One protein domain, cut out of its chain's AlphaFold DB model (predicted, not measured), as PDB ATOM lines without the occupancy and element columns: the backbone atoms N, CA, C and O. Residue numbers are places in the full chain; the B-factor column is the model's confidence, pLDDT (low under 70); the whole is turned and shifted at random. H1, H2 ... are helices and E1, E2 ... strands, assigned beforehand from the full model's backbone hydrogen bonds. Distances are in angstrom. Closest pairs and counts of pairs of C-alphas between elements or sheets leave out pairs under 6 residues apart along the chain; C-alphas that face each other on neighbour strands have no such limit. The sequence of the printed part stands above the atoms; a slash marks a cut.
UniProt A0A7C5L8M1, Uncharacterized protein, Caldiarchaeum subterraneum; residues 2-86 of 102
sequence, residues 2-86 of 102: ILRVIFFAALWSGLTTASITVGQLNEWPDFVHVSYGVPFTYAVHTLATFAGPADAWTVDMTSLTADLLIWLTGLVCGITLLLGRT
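What this domain is: This is residues 2 to 86 of the 102 residues of an uncharacterized protein of Caldiarchaeum subterraneum (UniProt A0A7C5L8M1). The model is a long rod of two halves set end to end: two long helices, H1 and H2, run side by side in opposite ways, and a four-stranded sheet continues the length beyond them. Both ends of the printed part lie at the helices' far end. The printed part has 85 residues, of mixed class, in the order H1, E1, E2, E3, E4, H2; the sheet runs E1, E2, E3, E4, antiparallel throughout. It is only just loose, close to extended, with a radius of gyration of the C-alphas of 17.7 A and spans of 62 by 21 by 14 A.

How they stand to each other: H1, residues 2 to 21, only grazes the sheet, with its residues 19 to 21. E1, residues 23 to 27, E2, residues 31 to 36, E3, residues 43 to 48, and E4, residues 54 to 59, form a meander, each strand the antiparallel neighbour of the one before. Hairpin E1 and E2 has N 24 and O 35 at 2.8 A, hairpin E2 and E3 has N 34 and O 45 at 2.8 A, and hairpin E3 and E4 has N 46 and O 56 at 2.8 A, each within hydrogen-bond range. Edge strands E1 and E4 are apart. H2, residues 61 to 84, touches H1 with residues 71 to 82 alone, at a shallow tilt of 16 degrees, opposite ways; their closest C-alphas, of Thr 16 and Trp 71, are 6.3 A apart. H2 is only just not on the sheet, with 4 pairs of C-alphas within 10 A. In H1 and H2 every O i to N i+4 pair is within hydrogen-bond range.

Where its parts are: H1 begins at C-alpha 2 (187.355, 214.701, 170.945) and is 28.7 A long. E1 measures 12.7 A, E2 16.5 A, E3 16.1 A and E4 16.2 A. H2, 34.0 A, ends at C-alpha 84 (185.367, 203.263, 164.550).

The domain as a whole: The farthest C-alphas, of Ala 51 and Thr 86, are 62.2 A apart. The printed part has no cut and no long link. Residues 49 to 53 and 85 to 86 have pLDDT under 70.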
ATOM      1  N   ILE A   2     186.546 214.774 169.713       85.44
ATOM      2  CA  ILE A   2     187.355 214.701 170.945       85.44
ATOM      3  C   ILE A   2     186.524 214.860 172.231       85.44
ATOM      4  O   ILE A   2     186.636 214.030 173.124       85.44
ATOM      5  N   LEU A   3     185.600 215.827 172.285       90.31
ATOM      6  CA  LEU A   3     184.744 216.043 173.466       90.31
ATOM      7  C   LEU A   3     183.921 214.802 173.869       90.31
ATOM      8  O   LEU A   3     183.753 214.536 175.053       90.31
ATOM      9  N   ARG A   4     183.440 214.013 172.897       89.88
ATOM     10  CA  ARG A   4     182.637 212.804 173.169       89.88
ATOM     11  C   ARG A   4     183.488 211.697 173.788       89.88
ATOM     12  O   ARG A   4     183.013 210.990 174.667       89.88
ATOM     13  N   VAL A   5     184.733 211.570 173.330       91.19
ATOM     14  CA  VAL A   5     185.695 210.593 173.855       91.19
ATOM     15  C   VAL A   5     186.121 210.982 175.268       91.19
ATOM     16  O   VAL A   5     186.101 210.130 176.149       91.19
ATOM     17  N   ILE A   6     186.421 212.265 175.506       93.25
ATOM     18  CA  ILE A   6     186.788 212.766 176.840       93.25
ATOM     19  C   ILE A   6     185.643 212.554 177.831       93.25
ATOM     20  O   ILE A   6     185.867 212.011 178.908       93.25
ATOM     21  N   PHE A   7     184.412 212.926 177.463       95.25
ATOM     22  CA  PHE A   7     183.252 212.741 178.334       95.25
ATOM     23  C   PHE A   7     183.015 211.263 178.669       95.25
ATOM     24  O   PHE A   7     182.809 210.918 179.829       95.25
ATOM     25  N   PHE A   8     183.100 210.380 177.669       94.12
ATOM     26  CA  PHE A   8     182.971 208.939 177.878       94.12
ATOM     27  C   PHE A   8     184.064 208.390 178.802       94.12
ATOM     28  O   PHE A   8     183.753 207.668 179.742       94.12
ATOM     29  N   ALA A   9     185.327 208.759 178.575       94.25
ATOM     30  CA  ALA A   9     186.448 208.299 179.391       94.25
ATOM     31  C   ALA A   9     186.348 208.793 180.844       94.25
ATOM     32  O   ALA A   9     186.593 208.019 181.769       94.25
ATOM     33  N   ALA A  10     185.941 210.049 181.052       95.50
ATOM     34  CA  ALA A  10     185.730 210.610 182.384       95.50
ATOM     35  C   ALA A  10     184.599 209.882 183.129       95.50
ATOM     36  O   ALA A  10     184.785 209.464 184.272       95.50
ATOM     37  N   LEU A  11     183.461 209.665 182.460       96.25
ATOM     38  CA  LEU A  11     182.333 208.918 183.018       96.25
ATOM     39  C   LEU A  11     182.735 207.478 183.374       96.25
ATOM     40  O   LEU A  11     182.438 207.003 184.467       96.25
ATOM     41  N   TRP A  12     183.440 206.794 182.470       96.06
ATOM     42  CA  TRP A  12     183.865 205.407 182.662       96.06
ATOM     43  C   TRP A  12     184.876 205.255 183.801       96.06
ATOM     44  O   TRP A  12     184.798 204.308 184.582       96.06
ATOM     45  N   SER A  13     185.798 206.210 183.930       93.31
ATOM     46  CA  SER A  13     186.774 206.228 185.024       93.31
ATOM     47  C   SER A  13     186.076 206.395 186.372       93.31
ATOM     48  O   SER A  13     186.355 205.641 187.297       93.31
ATOM     49  N   GLY A  14     185.106 207.313 186.467       94.50
ATOM     50  CA  GLY A  14     184.294 207.474 187.675       94.50
ATOM     51  C   GLY A  14     183.519 206.203 188.036       94.50
ATOM     52  O   GLY A  14     183.482 205.818 189.202       94.50
ATOM     53  N   LEU A  15     182.968 205.513 187.034       93.31
ATOM     54  CA  LEU A  15     182.273 204.241 187.236       93.31
ATOM     55  C   LEU A  15     183.216 203.127 187.718       93.31
ATOM     56  O   LEU A  15     182.835 202.352 188.585       93.31
ATOM     57  N   THR A  16     184.446 203.085 187.203       92.75
ATOM     58  CA  THR A  16     185.473 202.114 187.623       92.75
ATOM     59  C   THR A  16     185.911 202.355 189.071       92.75
ATOM     60  O   THR A  16     186.045 201.422 189.852       92.75
ATOM     61  N   THR A  17     186.094 203.613 189.478       90.94
ATOM     62  CA  THR A  17     186.387 203.921 190.886       90.94
ATOM     63  C   THR A  17     185.214 203.536 191.783       90.94
ATOM     64  O   THR A  17     185.415 202.963 192.855       90.94
ATOM     65  N   ALA A  18     183.983 203.815 191.344       91.38
ATOM     66  CA  ALA A  18     182.789 203.437 192.085       91.38
ATOM     67  C   ALA A  18     182.677 201.912 192.234       91.38
ATOM     68  O   ALA A  18     182.434 201.445 193.340       91.38
ATOM     69  N   SER A  19     182.916 201.126 191.181       89.06
ATOM     70  CA  SER A  19     182.808 199.662 191.249       89.06
ATOM     71  C   SER A  19     183.789 199.029 192.238       89.06
ATOM     72  O   SER A  19     183.414 198.111 192.960       89.06
ATOM     73  N   ILE A  20     185.014 199.555 192.331       87.56
ATOM     74  CA  ILE A  20     186.046 199.067 193.262       87.56
ATOM     75  C   ILE A  20     185.773 199.533 194.707       87.56
ATOM     76  O   ILE A  20     186.193 198.887 195.665       87.56
ATOM     77  N   THR A  21     185.070 200.654 194.889       86.50
ATOM     78  CA  THR A  21     184.843 201.245 196.224       86.50
ATOM     79  C   THR A  21     183.521 200.808 196.852       86.50
ATOM     80  O   THR A  21     183.385 200.831 198.073       86.50
ATOM     81  N   VAL A  22     182.526 200.421 196.048       86.62
ATOM     82  CA  VAL A  22     181.238 199.964 196.574       86.62
ATOM     83  C   VAL A  22     181.456 198.690 197.388       86.62
ATOM     84  O   VAL A  22     181.930 197.675 196.879       86.62
ATOM     85  N   GLY A  23     181.107 198.787 198.670       84.38
ATOM     86  CA  GLY A  23     181.091 197.686 199.616       84.38
ATOM     87  C   GLY A  23     179.660 197.280 199.950       84.38
ATOM     88  O   GLY A  23     178.793 198.139 200.124       84.38
ATOM     89  N   GLN A  24     179.407 195.981 200.052       84.94
ATOM     90  CA  GLN A  24     178.168 195.427 200.585       84.94
ATOM     91  C   GLN A  24     178.405 194.995 202.025       84.94
ATOM     92  O   GLN A  24     179.239 194.129 202.286       84.94
ATOM     93  N   LEU A  25     177.691 195.633 202.948       85.06
ATOM     94  CA  LEU A  25     177.728 195.297 204.362       85.06
ATOM     95  C   LEU A  25     176.718 194.180 204.635       85.06
ATOM     96  O   LEU A  25     175.529 194.326 204.359       85.06
ATOM     97  N   ASN A  26     177.211 193.079 205.187       82.62
ATOM     98  CA  ASN A  26     176.421 191.929 205.581       82.62
ATOM     99  C   ASN A  26     176.561 191.748 207.094       82.62
ATOM    100  O   ASN A  26     177.646 191.466 207.609       82.62
ATOM    101  N   GLU A  27     175.446 191.907 207.799       82.31
ATOM    102  CA  GLU A  27     175.377 191.765 209.251       82.31
ATOM    103  C   GLU A  27     174.995 190.331 209.610       82.31
ATOM    104  O   GLU A  27     173.958 189.824 209.175       82.31
ATOM    105  N   TRP A  28     175.835 189.681 210.408       78.00
ATOM    106  CA  TRP A  28     175.545 188.402 211.040       78.00
ATOM    107  C   TRP A  28     175.460 188.632 212.555       78.00
ATOM    108  O   TRP A  28     176.042 189.590 213.068       78.00
ATOM    109  N   PRO A  29     174.699 187.807 213.294       76.06
ATOM    110  CA  PRO A  29     174.470 188.015 214.728       76.06
ATOM    111  C   PRO A  29     175.752 188.014 215.582       76.06
ATOM    112  O   PRO A  29     175.728 188.483 216.718       76.06
ATOM    113  N   ASP A  30     176.858 187.499 215.051       71.25
ATOM    114  CA  ASP A  30     178.133 187.265 215.727       71.25
ATOM    115  C   ASP A  30     179.351 187.936 215.053       71.25
ATOM    116  O   ASP A  30     180.408 188.063 215.683       71.25
ATOM    117  N   PHE A  31     179.218 188.415 213.813       78.62
ATOM    118  CA  PHE A  31     180.244 189.179 213.094       78.62
ATOM    119  C   PHE A  31     179.630 190.058 211.996       78.62
ATOM    120  O   PHE A  31     178.569 189.771 211.452       78.62
ATOM    121  N   VAL A  32     180.307 191.147 211.642       80.00
ATOM    122  CA  VAL A  32     179.928 192.011 210.513       80.00
ATOM    123  C   VAL A  32     181.000 191.893 209.450       80.00
ATOM    124  O   VAL A  32     182.182 191.997 209.772       80.00
ATOM    125  N   HIS A  33     180.618 191.710 208.186       87.06
ATOM    126  CA  HIS A  33     181.576 191.774 207.088       87.06
ATOM    127  C   HIS A  33     181.145 192.702 205.962       87.06
ATOM    128  O   HIS A  33     179.973 192.768 205.602       87.06
ATOM    129  N   VAL A  34     182.113 193.422 205.399       87.00
ATOM    130  CA  VAL A  34     181.940 194.323 204.261       87.00
ATOM    131  C   VAL A  34     182.736 193.782 203.083       87.00
ATOM    132  O   VAL A  34     183.961 193.704 203.140       87.00
ATOM    133  N   SER A  35     182.030 193.408 202.022       88.69
ATOM    134  CA  SER A  35     182.605 192.873 200.785       88.69
ATOM    135  C   SER A  35     182.714 193.973 199.735       88.69
ATOM    136  O   SER A  35     181.695 194.537 199.347       88.69
ATOM    137  N   TYR A  36     183.918 194.264 199.252       88.62
ATOM    138  CA  TYR A  36     184.203 195.304 198.260       88.62
ATOM    139  C   TYR A  36     184.493 194.722 196.876       88.62
ATOM    140  O   TYR A  36     185.213 193.725 196.756       88.62
ATOM    141  N   GLY A  37     184.006 195.402 195.838       86.44
ATOM    142  CA  GLY A  37     184.305 195.094 194.437       86.44
ATOM    143  C   GLY A  37     183.096 194.629 193.631       86.44
ATOM    144  O   GLY A  37     182.169 194.012 194.159       86.44
ATOM    145  N   VAL A  38     183.114 194.953 192.335       85.31
ATOM    146  CA  VAL A  38     182.105 194.570 191.342       85.31
ATOM    147  C   VAL A  38     182.798 194.455 189.972       85.31
ATOM    148  O   VAL A  38     183.351 195.456 189.495       85.31
ATOM    149  N   PRO A  39     182.672 193.326 189.249       83.12
ATOM    150  CA  PRO A  39     181.863 192.142 189.563       83.12
ATOM    151  C   PRO A  39     182.471 191.159 190.575       83.12
ATOM    152  O   PRO A  39     181.709 190.387 191.156       83.12
ATOM    153  N   PHE A  40     183.788 191.153 190.787       87.25
ATOM    154  CA  PHE A  40     184.436 190.233 191.719       87.25
ATOM    155  C   PHE A  40     184.753 190.917 193.049       87.25
ATOM    156  O   PHE A  40     185.242 192.042 193.111       87.25
ATOM    157  N   THR A  41     184.498 190.215 194.150       87.00
ATOM    158  CA  THR A  41     184.863 190.706 195.478       87.00
ATOM    159  C   THR A  41     186.367 190.553 195.675       87.00
ATOM    160  O   THR A  41     186.869 189.433 195.704       87.00
ATOM    161  N   TYR A  42     187.093 191.663 195.816       87.88
ATOM    162  CA  TYR A  42     188.548 191.634 196.010       87.88
ATOM    163  C   TYR A  42     188.975 191.878 197.453       87.88
ATOM    164  O   TYR A  42     190.086 191.506 197.821       87.88
ATOM    165  N   ALA A  43     188.137 192.517 198.267       87.06
ATOM    166  CA  ALA A  43     188.443 192.748 199.670       87.06
ATOM    167  C   ALA A  43     187.230 192.434 200.534       87.06
ATOM    168  O   ALA A  43     186.113 192.835 200.215       87.06
ATOM    169  N   VAL A  44     187.464 191.734 201.638       87.12
ATOM    170  CA  VAL A  44     186.467 191.516 202.682       87.12
ATOM    171  C   VAL A  44     187.045 192.016 203.993       87.12
ATOM    172  O   VAL A  44     188.089 191.543 204.455       87.12
ATOM    173  N   HIS A  45     186.356 192.991 204.568       87.69
ATOM    174  CA  HIS A  45     186.591 193.486 205.914       87.69
ATOM    175  C   HIS A  45     185.679 192.724 206.866       87.69
ATOM    176  O   HIS A  45     184.483 192.655 206.613       87.69
ATOM    177  N   THR A  46     186.204 192.127 207.929       83.38
ATOM    178  CA  THR A  46     185.415 191.386 208.917       83.38
ATOM    179  C   THR A  46     185.708 191.916 210.307       83.38
ATOM    180  O   THR A  46     186.859 191.965 210.730       83.38
ATOM    181  N   LEU A  47     184.651 192.271 211.030       80.50
ATOM    182  CA  LEU A  47     184.693 192.672 212.423       80.50
ATOM    183  C   LEU A  47     183.972 191.614 213.262       80.50
ATOM    184  O   LEU A  47     182.744 191.503 213.216       80.50
ATOM    185  N   ALA A  48     184.733 190.832 214.026       76.06
ATOM    186  CA  ALA A  48     184.191 189.854 214.966       76.06
ATOM    187  C   ALA A  48     184.261 190.395 216.400       76.06
ATOM    188  O   ALA A  48     185.238 191.040 216.777       76.06
ATOM    189  N   THR A  49     183.229 190.123 217.203       66.00
ATOM    190  CA  THR A  49     183.127 190.579 218.606       66.00
ATOM    191  C   THR A  49     183.225 189.441 219.625       66.00
ATOM    192  O   THR A  49     183.390 189.700 220.817       66.00
ATOM    193  N   PHE A  50     183.186 188.179 219.181       64.69
ATOM    194  CA  PHE A  50     183.081 186.996 220.048       64.69
ATOM    195  C   PHE A  50     184.336 186.704 220.898       64.69
ATOM    196  O   PHE A  50     184.241 186.051 221.934       64.69
ATOM    197  N   ALA A  51     185.509 187.198 220.493       61.03
ATOM    198  CA  ALA A  51     186.783 187.009 221.202       61.03
ATOM    199  C   ALA A  51     187.499 188.340 221.530       61.03
ATOM    200  O   ALA A  51     188.695 188.349 221.817       61.03
ATOM    201  N   GLY A  52     186.770 189.463 221.487       63.34
ATOM    202  CA  GLY A  52     187.314 190.830 221.445       63.34
ATOM    203  C   GLY A  52     187.160 191.450 220.048       63.34
ATOM    204  O   GLY A  52     186.779 190.725 219.133       63.34
ATOM    205  N   PRO A  53     187.405 192.767 219.863       63.53
ATOM    206  CA  PRO A  53     187.335 193.417 218.554       63.53
ATOM    207  C   PRO A  53     188.447 192.874 217.650       63.53
ATOM    208  O   PRO A  53     189.580 193.352 217.675       63.53
ATOM    209  N   ALA A  54     188.127 191.832 216.887       71.88
ATOM    210  CA  ALA A  54     189.010 191.270 215.884       71.88
ATOM    211  C   ALA A  54     188.646 191.894 214.536       71.88
ATOM    212  O   ALA A  54     187.614 191.568 213.950       71.88
ATOM    213  N   ASP A  55     189.487 192.827 214.095       80.50
ATOM    214  CA  ASP A  55     189.438 193.430 212.767       80.50
ATOM    215  C   ASP A  55     190.321 192.608 211.814       80.50
ATOM    216  O   ASP A  55     191.539 192.525 211.999       80.50
ATOM    217  N   ALA A  56     189.702 191.959 210.828       83.19
ATOM    218  CA  ALA A  56     190.377 191.167 209.813       83.19
ATOM    219  C   ALA A  56     190.137 191.756 208.418       83.19
ATOM    220  O   ALA A  56     189.001 191.925 207.975       83.19
ATOM    221  N   TRP A  57     191.228 192.007 207.695       86.38
ATOM    222  CA  TRP A  57     191.206 192.371 206.282       86.38
ATOM    223  C   TRP A  57     191.733 191.214 205.447       86.38
ATOM    224  O   TRP A  57     192.886 190.805 205.588       86.38
ATOM    225  N   THR A  58     190.897 190.713 204.546       88.12
ATOM    226  CA  THR A  58     191.302 189.725 203.545       88.12
ATOM    227  C   THR A  58     191.244 190.370 202.171       88.12
ATOM    228  O   THR A  58     190.245 190.992 201.814       88.12
ATOM    229  N   VAL A  59     192.341 190.276 201.420       88.94
ATOM    230  CA  VAL A  59     192.461 190.863 200.081       88.94
ATOM    231  C   VAL A  59     192.876 189.774 199.104       88.94
ATOM    232  O   VAL A  59     193.933 189.164 199.261       88.94
ATOM    233  N   ASP A  60     192.055 189.553 198.085       91.75
ATOM    234  CA  ASP A  60     192.358 188.686 196.956       91.75
ATOM    235  C   ASP A  60     192.845 189.519 195.763       91.75
ATOM    236  O   ASP A  60     192.077 190.138 195.019       91.75
ATOM    237  N   MET A  61     194.163 189.499 195.565       90.75
ATOM    238  CA  MET A  61     194.835 190.195 194.464       90.75
ATOM    239  C   MET A  61     194.434 189.655 193.084       90.75
ATOM    240  O   MET A  61     194.508 190.383 192.092       90.75
ATOM    241  N   THR A  62     194.000 188.395 193.004       91.81
ATOM    242  CA  THR A  62     193.565 187.771 191.748       91.81
ATOM    243  C   THR A  62     192.245 188.380 191.301       91.81
ATOM    244  O   THR A  62     192.132 188.842 190.163       91.81
ATOM    245  N   SER A  63     191.283 188.454 192.222       89.69
ATOM    246  CA  SER A  63     189.978 189.078 191.994       89.69
ATOM    247  C   SER A  63     190.113 190.572 191.687       89.69
ATOM    248  O   SER A  63     189.509 191.045 190.725       89.69
ATOM    249  N   LEU A  64     190.997 191.296 192.392       89.56
ATOM    250  CA  LEU A  64     191.299 192.703 192.080       89.56
ATOM    251  C   LEU A  64     191.819 192.875 190.646       89.56
ATOM    252  O   LEU A  64     191.388 193.764 189.911       89.56
ATOM    253  N   THR A  65     192.758 192.019 190.239       92.06
ATOM    254  CA  THR A  65     193.366 192.090 188.905       92.06
ATOM    255  C   THR A  65     192.345 191.765 187.815       92.06
ATOM    256  O   THR A  65     192.305 192.448 186.792       92.06
ATOM    257  N   ALA A  66     191.496 190.757 188.033       91.69
ATOM    258  CA  ALA A  66     190.425 190.399 187.110       91.69
ATOM    259  C   ALA A  66     189.420 191.548 186.928       91.69
ATOM    260  O   ALA A  66     189.085 191.888 185.790       91.69
ATOM    261  N   ASP A  67     189.012 192.200 188.021       90.31
ATOM    262  CA  ASP A  67     188.133 193.372 187.979       90.31
ATOM    263  C   ASP A  67     188.763 194.515 187.178       90.31
ATOM    264  O   ASP A  67     188.148 195.023 186.234       90.31
ATOM    265  N   LEU A  68     190.018 194.883 187.469       91.38
ATOM    266  CA  LEU A  68     190.716 195.925 186.711       91.38
ATOM    267  C   LEU A  68     190.803 195.595 185.217       91.38
ATOM    268  O   LEU A  68     190.590 196.477 184.385       91.38
ATOM    269  N   LEU A  69     191.093 194.341 184.864       93.94
ATOM    270  CA  LEU A  69     191.162 193.914 183.468       93.94
ATOM    271  C   LEU A  69     189.816 194.069 182.762       93.94
ATOM    272  O   LEU A  69     189.787 194.561 181.633       93.94
ATOM    273  N   ILE A  70     188.708 193.705 183.410       93.25
ATOM    274  CA  ILE A  70     187.362 193.857 182.842       93.25
ATOM    275  C   ILE A  70     187.051 195.335 182.599       93.25
ATOM    276  O   ILE A  70     186.672 195.714 181.485       93.25
ATOM    277  N   TRP A  71     187.267 196.186 183.604       93.00
ATOM    278  CA  TRP A  71     186.956 197.612 183.516       93.00
ATOM    279  C   TRP A  71     187.835 198.351 182.495       93.00
ATOM    280  O   TRP A  71     187.316 199.140 181.696       93.00
ATOM    281  N   LEU A  72     189.140 198.060 182.448       93.25
ATOM    282  CA  LEU A  72     190.074 198.652 181.483       93.25
ATOM    283  C   LEU A  72     189.824 198.153 180.057       93.25
ATOM    284  O   LEU A  72     189.811 198.951 179.116       93.25
ATOM    285  N   THR A  73     189.571 196.856 179.879       94.94
ATOM    286  CA  THR A  73     189.248 196.294 178.558       94.94
ATOM    287  C   THR A  73     187.939 196.882 178.032       94.94
ATOM    288  O   THR A  73     187.853 197.245 176.856       94.94
ATOM    289  N   GLY A  74     186.942 197.062 178.904       94.12
ATOM    290  CA  GLY A  74     185.693 197.748 178.576       94.12
ATOM    291  C   GLY A  74     185.913 199.189 178.109       94.12
ATOM    292  O   GLY A  74     185.356 199.587 177.082       94.12
ATOM    293  N   LEU A  75     186.788 199.943 178.787       94.44
ATOM    294  CA  LEU A  75     187.157 201.308 178.394       94.44
ATOM    295  C   LEU A  75     187.778 201.339 176.991       94.44
ATOM    296  O   LEU A  75     187.330 202.100 176.130       94.44
ATOM    297  N   VAL A  76     188.780 200.490 176.741       94.88
ATOM    298  CA  VAL A  76     189.473 200.417 175.444       94.88
ATOM    299  C   VAL A  76     188.504 200.013 174.331       94.88
ATOM    300  O   VAL A  76     188.499 200.625 173.257       94.88
ATOM    301  N   CYS A  77     187.633 199.034 174.586       94.94
ATOM    302  CA  CYS A  77     186.614 198.598 173.637       94.94
ATOM    303  C   CYS A  77     185.621 199.729 173.321       94.94
ATOM    304  O   CYS A  77     185.362 200.028 172.153       94.94
ATOM    305  N   GLY A  78     185.129 200.429 174.349       93.25
ATOM    306  CA  GLY A  78     184.222 201.567 174.202       93.25
ATOM    307  C   GLY A  78     184.824 202.705 173.375       93.25
ATOM    308  O   GLY A  78     184.175 203.205 172.450       93.25
ATOM    309  N   ILE A  79     186.085 203.066 173.634       93.19
ATOM    310  CA  ILE A  79     186.803 204.087 172.857       93.19
ATOM    311  C   ILE A  79     186.975 203.636 171.403       93.19
ATOM    312  O   ILE A  79     186.651 204.394 170.486       93.19
ATOM    313  N   THR A  80     187.420 202.398 171.178       92.75
ATOM    314  CA  THR A  80     187.610 201.842 169.829       92.75
ATOM    315  C   THR A  80     186.311 201.868 169.023       92.75
ATOM    316  O   THR A  80     186.302 202.291 167.868       92.75
ATOM    317  N   LEU A  81     185.183 201.498 169.637       91.38
ATOM    318  CA  LEU A  81     183.862 201.549 169.006       91.38
ATOM    319  C   LEU A  81     183.402 202.981 168.707       91.38
ATOM    320  O   LEU A  81     182.816 203.232 167.650       91.38
ATOM    321  N   LEU A  82     183.648 203.924 169.621       90.25
ATOM    322  CA  LEU A  82     183.308 205.335 169.430       90.25
ATOM    323  C   LEU A  82     184.105 205.962 168.283       90.25
ATOM    324  O   LEU A  82     183.535 206.712 167.490       90.25
ATOM    325  N   LEU A  83     185.391 205.627 168.165       87.50
ATOM    326  CA  LEU A  83     186.244 206.068 167.063       87.50
ATOM    327  C   LEU A  83     185.847 205.379 165.747       87.50
ATOM    328  O   LEU A  83     185.580 206.057 164.754       87.50
ATOM    329  N   GLY A  84     185.699 204.052 165.743       82.88
ATOM    330  CA  GLY A  84     185.367 203.263 164.550       82.88
ATOM    331  C   GLY A  84     184.017 203.619 163.917       82.88
ATOM    332  O   GLY A  84     183.883 203.620 162.692       82.88
ATOM    333  N   ARG A  85     183.018 204.024 164.717       68.69
ATOM    334  CA  ARG A  85     181.710 204.486 164.208       68.69
ATOM    335  C   ARG A  85     181.788 205.750 163.348       68.69
ATOM    336  O   ARG A  85     180.879 205.989 162.557       68.69
ATOM    337  N   THR A  86     182.846 206.551 163.470       64.12
ATOM    338  CA  THR A  86     182.986 207.799 162.701       64.12
ATOM    339  C   THR A  86     183.551 207.596 161.289       64.12
ATOM    340  O   THR A  86     183.295 208.427 160.422       64.12
TER     341      THR A  86